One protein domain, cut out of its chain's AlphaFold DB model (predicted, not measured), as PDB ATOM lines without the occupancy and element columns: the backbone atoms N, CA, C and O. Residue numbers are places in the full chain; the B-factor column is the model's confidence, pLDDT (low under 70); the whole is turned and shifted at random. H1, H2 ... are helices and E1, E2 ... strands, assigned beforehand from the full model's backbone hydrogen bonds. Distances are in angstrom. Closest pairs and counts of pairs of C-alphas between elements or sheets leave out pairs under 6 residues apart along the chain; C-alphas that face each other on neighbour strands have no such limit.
ATOM      1  N   MET A   3     -21.322 -56.949 -23.087       83.44
ATOM      2  CA  MET A   3     -22.156 -56.449 -21.993       83.44
ATOM      3  C   MET A   3     -21.927 -57.354 -20.782       83.44
ATOM      4  O   MET A   3     -22.137 -58.563 -20.877       83.44
ATOM      5  N   HIS A   4     -21.468 -56.787 -19.667       84.44
ATOM      6  CA  HIS A   4     -21.192 -57.554 -18.453       84.44
ATOM      7  C   HIS A   4     -22.422 -57.633 -17.559       84.44
ATOM      8  O   HIS A   4     -22.754 -58.705 -17.054       84.44
ATOM      9  N   GLN A   5     -23.071 -56.491 -17.328       83.62
ATOM     10  CA  GLN A   5     -24.198 -56.380 -16.409       83.62
ATOM     11  C   GLN A   5     -25.207 -55.336 -16.890       83.62
ATOM     12  O   GLN A   5     -24.834 -54.293 -17.423       83.62
ATOM     13  N   CYS A   6     -26.491 -55.615 -16.677       85.44
ATOM     14  CA  CYS A   6     -27.588 -54.706 -16.978       85.44
ATOM     15  C   CYS A   6     -28.553 -54.698 -15.793       85.44
ATOM     16  O   CYS A   6     -29.009 -55.754 -15.349       85.44
ATOM     17  N   TYR A   7     -28.835 -53.508 -15.279       87.25
ATOM     18  CA  TYR A   7     -29.656 -53.276 -14.103       87.25
ATOM     19  C   TYR A   7     -30.766 -52.278 -14.413       87.25
ATOM     20  O   TYR A   7     -30.647 -51.442 -15.306       87.25
ATOM     21  N   PHE A   8     -31.827 -52.335 -13.613       86.00
ATOM     22  CA  PHE A   8     -32.870 -51.321 -13.592       86.00
ATOM     23  C   PHE A   8     -32.924 -50.675 -12.207       86.00
ATOM     24  O   PHE A   8     -33.139 -51.354 -11.201       86.00
ATOM     25  N   SER A   9     -32.716 -49.361 -12.157       84.69
ATOM     26  CA  SER A   9     -32.827 -48.567 -10.939       84.69
ATOM     27  C   SER A   9     -34.283 -48.174 -10.733       84.69
ATOM     28  O   SER A   9     -34.801 -47.276 -11.392       84.69
ATOM     29  N   VAL A  10     -34.959 -48.827  -9.788       87.31
ATOM     30  CA  VAL A  10     -36.363 -48.516  -9.463       87.31
ATOM     31  C   VAL A  10     -36.521 -47.107  -8.884       87.31
ATOM     32  O   VAL A  10     -37.581 -46.505  -9.014       87.31
ATOM     33  N   SER A  11     -35.474 -46.578  -8.241       89.56
ATOM     34  CA  SER A  11     -35.479 -45.254  -7.615       89.56
ATOM     35  C   SER A  11     -35.335 -44.103  -8.608       89.56
ATOM     36  O   SER A  11     -35.915 -43.050  -8.368       89.56
ATOM     37  N   SER A  12     -34.576 -44.285  -9.696       81.56
ATOM     38  CA  SER A  12     -34.408 -43.263 -10.744       81.56
ATOM     39  C   SER A  12     -35.174 -43.570 -12.034       81.56
ATOM     40  O   SER A  12     -35.245 -42.719 -12.908       81.56
ATOM     41  N   ALA A  13     -35.801 -44.748 -12.136       82.25
ATOM     42  CA  ALA A  13     -36.454 -45.253 -13.346       82.25
ATOM     43  C   ALA A  13     -35.512 -45.320 -14.567       82.25
ATOM     44  O   ALA A  13     -35.937 -45.129 -15.705       82.25
ATOM     45  N   GLU A  14     -34.237 -45.631 -14.327       77.56
ATOM     46  CA  GLU A  14     -33.185 -45.673 -15.347       77.56
ATOM     47  C   GLU A  14     -32.651 -47.090 -15.561       77.56
ATOM     48  O   GLU A  14     -32.580 -47.910 -14.637       77.56
ATOM     49  N   LEU A  15     -32.226 -47.363 -16.795       79.31
ATOM     50  CA  LEU A  15     -31.487 -48.566 -17.152       79.31
ATOM     51  C   LEU A  15     -29.986 -48.284 -17.037       79.31
ATOM     52  O   LEU A  15     -29.476 -47.356 -17.658       79.31
ATOM     53  N   ILE A  16     -29.280 -49.104 -16.260       81.94
ATOM     54  CA  ILE A  16     -27.834 -48.991 -16.050       81.94
ATOM     55  C   ILE A  16     -27.173 -50.212 -16.682       81.94
ATOM     56  O   ILE A  16     -27.320 -51.329 -16.186       81.94
ATOM     57  N   ALA A  17     -26.435 -50.003 -17.769       80.88
ATOM     58  CA  ALA A  17     -25.668 -51.046 -18.440       80.88
ATOM     59  C   ALA A  17     -24.165 -50.817 -18.245       80.88
ATOM     60  O   ALA A  17     -23.668 -49.710 -18.430       80.88
ATOM     61  N   ILE A  18     -23.444 -51.880 -17.894       82.25
ATOM     62  CA  ILE A  18     -21.986 -51.896 -17.775       82.25
ATOM     63  C   ILE A  18     -21.456 -52.849 -18.842       82.25
ATOM     64  O   ILE A  18     -21.761 -54.046 -18.837       82.25
ATOM     65  N   GLY A  19     -20.657 -52.318 -19.759       81.50
ATOM     66  CA  GLY A  19     -20.063 -53.077 -20.851       81.50
ATOM     67  C   GLY A  19     -18.698 -52.533 -21.240       81.50
ATOM     68  O   GLY A  19     -18.382 -51.376 -20.972       81.50
ATOM     69  N   GLU A  20     -17.904 -53.380 -21.884       81.56
ATOM     70  CA  GLU A  20     -16.622 -53.015 -22.483       81.56
ATOM     71  C   GLU A  20     -16.741 -53.014 -24.013       81.56
ATOM     72  O   GLU A  20     -17.358 -53.891 -24.634       81.56
ATOM     73  N   GLY A  21     -16.140 -52.026 -24.659       81.62
ATOM     74  CA  GLY A  21     -16.181 -51.889 -26.106       81.62
ATOM     75  C   GLY A  21     -15.112 -50.937 -26.606       81.62
ATOM     76  O   GLY A  21     -14.482 -50.230 -25.826       81.62
ATOM     77  N   THR A  22     -14.906 -50.934 -27.921       84.56
ATOM     78  CA  THR A  22     -14.085 -49.899 -28.556       84.56
ATOM     79  C   THR A  22     -14.855 -48.572 -28.576       84.56
ATOM     80  O   THR A  22     -16.093 -48.599 -28.526       84.56
ATOM     81  N   PRO A  23     -14.173 -47.422 -28.709       79.88
ATOM     82  CA  PRO A  23     -14.830 -46.118 -28.810       79.88
ATOM     83  C   PRO A  23     -15.895 -46.062 -29.917       79.88
ATOM     84  O   PRO A  23     -16.987 -45.538 -29.718       79.88
ATOM     85  N   GLU A  24     -15.638 -46.691 -31.067       83.38
ATOM     86  CA  GLU A  24     -16.582 -46.747 -32.193       83.38
ATOM     87  C   GLU A  24     -17.826 -47.582 -31.857       83.38
ATOM     88  O   GLU A  24     -18.942 -47.277 -32.289       83.38
ATOM     89  N   SER A  25     -17.643 -48.644 -31.071       83.88
ATOM     90  CA  SER A  25     -18.741 -49.495 -30.606       83.88
ATOM     91  C   SER A  25     -19.632 -48.754 -29.605       83.88
ATOM     92  O   SER A  25     -20.853 -48.876 -29.656       83.88
ATOM     93  N   LEU A  26     -19.031 -47.960 -28.715       82.62
ATOM     94  CA  LEU A  26     -19.758 -47.119 -27.762       82.62
ATOM     95  C   LEU A  26     -20.542 -46.015 -28.480       82.62
ATOM     96  O   LEU A  26     -21.744 -45.893 -28.265       82.62
ATOM     97  N   ALA A  27     -19.905 -45.295 -29.407       83.50
ATOM     98  CA  ALA A  27     -20.555 -44.235 -30.180       83.50
ATOM     99  C   ALA A  27     -21.744 -44.749 -31.013       83.50
ATOM    100  O   ALA A  27     -22.772 -44.083 -31.138       83.50
ATOM    101  N   SER A  28     -21.632 -45.956 -31.576       85.81
ATOM    102  CA  SER A  28     -22.735 -46.573 -32.319       85.81
ATOM    103  C   SER A  28     -23.900 -46.982 -31.415       85.81
ATOM    104  O   SER A  28     -25.053 -46.769 -31.791       85.81
ATOM    105  N   ILE A  29     -23.633 -47.506 -30.213       83.56
ATOM    106  CA  ILE A  29     -24.689 -47.787 -29.231       83.56
ATOM    107  C   ILE A  29     -25.371 -46.506 -28.756       83.56
ATOM    108  O   ILE A  29     -26.599 -46.475 -28.690       83.56
ATOM    109  N   GLU A  30     -24.602 -45.457 -28.470       83.81
ATOM    110  CA  GLU A  30     -25.139 -44.167 -28.041       83.81
ATOM    111  C   GLU A  30     -26.110 -43.620 -29.090       83.81
ATOM    112  O   GLU A  30     -27.253 -43.297 -28.770       83.81
ATOM    113  N   MET A  31     -25.719 -43.638 -30.367       85.88
ATOM    114  CA  MET A  31     -26.588 -43.217 -31.468       85.88
ATOM    115  C   MET A  31     -27.881 -44.036 -31.556       85.88
ATOM    116  O   MET A  31     -28.952 -43.463 -31.748       85.88
ATOM    117  N   ILE A  32     -27.810 -45.362 -31.404       85.38
ATOM    118  CA  ILE A  32     -28.991 -46.239 -31.460       85.38
ATOM    119  C   ILE A  32     -29.935 -45.951 -30.289       85.38
ATOM    120  O   ILE A  32     -31.138 -45.792 -30.494       85.38
ATOM    121  N   ILE A  33     -29.398 -45.875 -29.070       83.31
ATOM    122  CA  ILE A  33     -30.180 -45.625 -27.857       83.31
ATOM    123  C   ILE A  33     -30.859 -44.258 -27.948       83.31
ATOM    124  O   ILE A  33     -32.075 -44.168 -27.772       83.31
ATOM    125  N   MET A  34     -30.116 -43.213 -28.311       83.75
ATOM    126  CA  MET A  34     -30.662 -41.861 -28.427       83.75
ATOM    127  C   MET A  34     -31.703 -41.751 -29.551       83.75
ATOM    128  O   MET A  34     -32.731 -41.099 -29.367       83.75
ATOM    129  N   ALA A  35     -31.515 -42.445 -30.680       86.31
ATOM    130  CA  ALA A  35     -32.487 -42.462 -31.777       86.31
ATOM    131  C   ALA A  35     -33.836 -43.091 -31.391       86.31
ATOM    132  O   ALA A  35     -34.862 -42.759 -31.983       86.31
ATOM    133  N   THR A  36     -33.857 -43.989 -30.400       83.75
ATOM    134  CA  THR A  36     -35.108 -44.609 -29.936       83.75
ATOM    135  C   THR A  36     -35.977 -43.658 -29.112       83.75
ATOM    136  O   THR A  36     -37.159 -43.936 -28.915       83.75
ATOM    137  N   GLY A  37     -35.407 -42.561 -28.598       79.00
ATOM    138  CA  GLY A  37     -36.078 -41.653 -27.663       79.00
ATOM    139  C   GLY A  37     -36.404 -42.278 -26.300       79.00
ATOM    140  O   GLY A  37     -37.041 -41.629 -25.474       79.00
ATOM    141  N   ALA A  38     -35.984 -43.524 -26.054       75.00
ATOM    142  CA  ALA A  38     -36.246 -44.242 -24.809       75.00
ATOM    143  C   ALA A  38     -35.352 -43.773 -23.651       75.00
ATOM    144  O   ALA A  38     -35.680 -44.013 -22.490       75.00
ATOM    145  N   CYS A  39     -34.237 -43.106 -23.956       73.69
ATOM    146  CA  CYS A  39     -33.299 -42.570 -22.978       73.69
ATOM    147  C   CYS A  39     -33.115 -41.069 -23.206       73.69
ATOM    148  O   CYS A  39     -33.032 -40.610 -24.345       73.69
ATOM    149  N   SER A  40     -33.068 -40.307 -22.116       74.69
ATOM    150  CA  SER A  40     -32.868 -38.854 -22.154       74.69
ATOM    151  C   SER A  40     -31.392 -38.460 -22.101       74.69
ATOM    152  O   SER A  40     -31.041 -37.368 -22.540       74.69
ATOM    153  N   GLU A  41     -30.540 -39.343 -21.584       75.69
ATOM    154  CA  GLU A  41     -29.112 -39.114 -21.396       75.69
ATOM    155  C   GLU A  41     -28.351 -40.446 -21.465       75.69
ATOM    156  O   GLU A  41     -28.878 -41.496 -21.084       75.69
ATOM    157  N   VAL A  42     -27.110 -40.395 -21.952       76.12
ATOM    158  CA  VAL A  42     -26.146 -41.498 -21.919       76.12
ATOM    159  C   VAL A  42     -24.861 -40.965 -21.291       76.12
ATOM    160  O   VAL A  42     -24.315 -39.963 -21.746       76.12
ATOM    161  N   SER A  43     -24.376 -41.633 -20.244       75.06
ATOM    162  CA  SER A  43     -23.100 -41.319 -19.600       75.06
ATOM    163  C   SER A  43     -22.121 -42.465 -19.828       75.06
ATOM    164  O   SER A  43     -22.413 -43.613 -19.487       75.06
ATOM    165  N   THR A  44     -20.963 -42.151 -20.406       74.38
ATOM    166  CA  THR A  44     -19.913 -43.128 -20.722       74.38
ATOM    167  C   THR A  44     -18.670 -42.824 -19.896       74.38
ATOM    168  O   THR A  44     -18.196 -41.689 -19.875       74.38
ATOM    169  N   LEU A  45     -18.123 -43.843 -19.229       77.38
ATOM    170  CA  LEU A  45     -16.847 -43.756 -18.522       77.38
ATOM    171  C   LEU A  45     -15.787 -44.518 -19.324       77.38
ATOM    172  O   LEU A  45     -15.863 -45.739 -19.448       77.38
ATOM    173  N   GLU A  46     -14.813 -43.806 -19.882       72.75
ATOM    174  CA  GLU A  46     -13.748 -44.416 -20.679       72.75
ATOM    175  C   GLU A  46     -12.515 -44.688 -19.809       72.75
ATOM    176  O   GLU A  46     -11.979 -43.785 -19.161       72.75
ATOM    177  N   ILE A  47     -12.058 -45.943 -19.782       77.00
ATOM    178  CA  ILE A  47     -10.798 -46.314 -19.133       77.00
ATOM    179  C   ILE A  47      -9.699 -46.221 -20.188       77.00
ATOM    180  O   ILE A  47      -9.612 -47.067 -21.075       77.00
ATOM    181  N   VAL A  48      -8.854 -45.198 -20.074       77.62
ATOM    182  CA  VAL A  48      -7.740 -44.949 -20.997       77.62
ATOM    183  C   VAL A  48      -6.424 -45.192 -20.263       77.62
ATOM    184  O   VAL A  48      -6.223 -44.702 -19.149       77.62
ATOM    185  N   ASP A  49      -5.515 -45.955 -20.869       85.31
ATOM    186  CA  ASP A  49      -4.174 -46.148 -20.319       85.31
ATOM    187  C   ASP A  49      -3.309 -44.877 -20.465       85.31
ATOM    188  O   ASP A  49      -3.582 -43.981 -21.271       85.31
ATOM    189  N   SER A  50      -2.233 -44.786 -19.679       86.69
ATOM    190  CA  SER A  50      -1.381 -43.591 -19.657       86.69
ATOM    191  C   SER A  50      -0.709 -43.293 -21.002       86.69
ATOM    192  O   SER A  50      -0.512 -42.124 -21.325       86.69
ATOM    193  N   GLN A  51      -0.370 -44.315 -21.791       88.56
ATOM    194  CA  GLN A  51       0.289 -44.143 -23.085       88.56
ATOM    195  C   GLN A  51      -0.690 -43.562 -24.110       88.56
ATOM    196  O   GLN A  51      -0.376 -42.568 -24.768       88.56
ATOM    197  N   SER A  52      -1.892 -44.128 -24.184       85.12
ATOM    198  CA  SER A  52      -2.994 -43.657 -25.023       85.12
ATOM    199  C   SER A  52      -3.367 -42.208 -24.688       85.12
ATOM    200  O   SER A  52      -3.533 -41.381 -25.589       85.12
ATOM    201  N   MET A  53      -3.387 -41.849 -23.400       87.50
ATOM    202  CA  MET A  53      -3.621 -40.472 -22.956       87.50
ATOM    203  C   MET A  53      -2.503 -39.509 -23.395       87.50
ATOM    204  O   MET A  53      -2.787 -38.407 -23.871       87.50
ATOM    205  N   THR A  54      -1.230 -39.909 -23.285       90.38
ATOM    206  CA  THR A  54      -0.099 -39.104 -23.778       90.38
ATOM    207  C   THR A  54      -0.185 -38.882 -25.289       90.38
ATOM    208  O   THR A  54      -0.062 -37.745 -25.746       90.38
ATOM    209  N   SER A  55      -0.463 -39.929 -26.069       88.56
ATOM    210  CA  SER A  55      -0.617 -39.819 -27.524       88.56
ATOM    211  C   SER A  55      -1.779 -38.905 -27.935       88.56
ATOM    212  O   SER A  55      -1.652 -38.131 -28.892       88.56
ATOM    213  N   ALA A  56      -2.892 -38.933 -27.196       87.88
ATOM    214  CA  ALA A  56      -4.010 -38.018 -27.412       87.88
ATOM    215  C   ALA A  56      -3.605 -36.553 -27.160       87.88
ATOM    216  O   ALA A  56      -3.897 -35.684 -27.985       87.88
ATOM    217  N   MET A  57      -2.864 -36.275 -26.078       91.25
ATOM    218  CA  MET A  57      -2.360 -34.927 -25.777       91.25
ATOM    219  C   MET A  57      -1.400 -34.396 -26.848       91.25
ATOM    220  O   MET A  57      -1.512 -33.241 -27.261       91.25
ATOM    221  N   GLU A  58      -0.471 -35.221 -27.334       93.31
ATOM    222  CA  GLU A  58       0.440 -34.824 -28.416       93.31
ATOM    223  C   GLU A  58      -0.316 -34.477 -29.701       93.31
ATOM    224  O   GLU A  58      -0.002 -33.493 -30.377       93.31
ATOM    225  N   THR A  59      -1.334 -35.271 -30.029       89.25
ATOM    226  CA  THR A  59      -2.188 -35.039 -31.197       89.25
ATOM    227  C   THR A  59      -2.978 -33.741 -31.052       89.25
ATOM    228  O   THR A  59      -2.973 -32.921 -31.971       89.25
ATOM    229  N   ALA A  60      -3.580 -33.500 -29.885       89.25
ATOM    230  CA  ALA A  60      -4.282 -32.253 -29.594       89.25
ATOM    231  C   ALA A  60      -3.355 -31.033 -29.744       89.25
ATOM    232  O   ALA A  60      -3.712 -30.065 -30.415       89.25
ATOM    233  N   ASN A  61      -2.130 -31.107 -29.210       89.38
ATOM    234  CA  ASN A  61      -1.136 -30.042 -29.349       89.38
ATOM    235  C   ASN A  61      -0.782 -29.758 -30.812       89.38
ATOM    236  O   ASN A  61      -0.698 -28.593 -31.201       89.38
ATOM    237  N   LYS A  62      -0.625 -30.795 -31.644       89.94
ATOM    238  CA  LYS A  62      -0.385 -30.617 -33.084       89.94
ATOM    239  C   LYS A  62      -1.537 -29.873 -33.755       89.94
ATOM    240  O   LYS A  62      -1.282 -28.895 -34.455       89.94
ATOM    241  N   VAL A  63      -2.782 -30.282 -33.508       87.25
ATOM    242  CA  VAL A  63      -3.974 -29.643 -34.096       87.25
ATOM    243  C   VAL A  63      -4.073 -28.175 -33.682       87.25
ATOM    244  O   VAL A  63      -4.233 -27.310 -34.541       87.25
ATOM    245  N   VAL A  64      -3.908 -27.878 -32.390       86.44
ATOM    246  CA  VAL A  64      -3.933 -26.500 -31.875       86.44
ATOM    247  C   VAL A  64      -2.794 -25.668 -32.464       86.44
ATOM    248  O   VAL A  64      -3.012 -24.527 -32.857       86.44
ATOM    249  N   SER A  65      -1.589 -26.229 -32.580       85.69
ATOM    250  CA  SER A  65      -0.436 -25.514 -33.142       85.69
ATOM    251  C   SER A  65      -0.568 -25.219 -34.640       85.69
ATOM    252  O   SER A  65      -0.035 -24.220 -35.117       85.69
ATOM    253  N   ALA A  66      -1.288 -26.068 -35.379       83.81
ATOM    254  CA  ALA A  66      -1.552 -25.891 -36.803       83.81
ATOM    255  C   ALA A  66      -2.748 -24.962 -37.075       83.81
ATOM    256  O   ALA A  66      -2.946 -24.531 -38.212       83.81
ATOM    257  N   TYR A  67      -3.555 -24.656 -36.054       83.62
ATOM    258  CA  TYR A  67      -4.727 -23.807 -36.197       83.62
ATOM    259  C   TYR A  67      -4.317 -22.360 -36.495       83.62
ATOM    260  O   TYR A  67      -3.764 -21.658 -35.647       83.62
TER     261      TYR A  67
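What this domain is: This is residues 3 to 67 of the 72 residues of an uncharacterized protein of Cellvibrionales bacterium TMED21 (UniProt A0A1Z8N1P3). A two-stranded hairpin, E1 and E2, and one helix, H1, form a small body; residues 48 to 67, of which 50 to 66 belong to H2, stick out from it as an arm. The printed part has 65 residues, with two named strands and two named helices that follow along the chain as E1, E2, H1, H2; the sheet, of order E1 - E2, is antiparallel, and the class is mixed, helices and strands. It is only just loose, close to extended, with a radius of gyration of the C-alphas of 16.1 A, and spans 48 by 24 by 20 A.

Where its parts are: E1, residues 3 to 9, begins at C-alpha 3 (-22.156, -56.449, -21.993) and is 17.3 A long; E2, residues 14 to 20, is 19.5 A. H1, residues 23 to 35, is 18.3 A. H2, residues 50 to 66, is 24.6 A and ends at C-alpha 66 (-1.552, -25.891, -36.803).

How they stand to each other: E1 and E2 form a hairpin, antiparallel at 166 degrees; N 7 and O 16 are within hydrogen-bond range at 2.8 A. H1 and H2 have every O i to N i+4 pair within hydrogen-bond range. H2 is apart from E1, E2 and H1.

The domain as a whole: The C-alphas of Val 10 and Ala 66, the two farthest apart, are 49.7 A apart. The printed part has no cut. The link H1 to H2, residues 36 to 49, is long. No printed residue is under 70 in pLDDT.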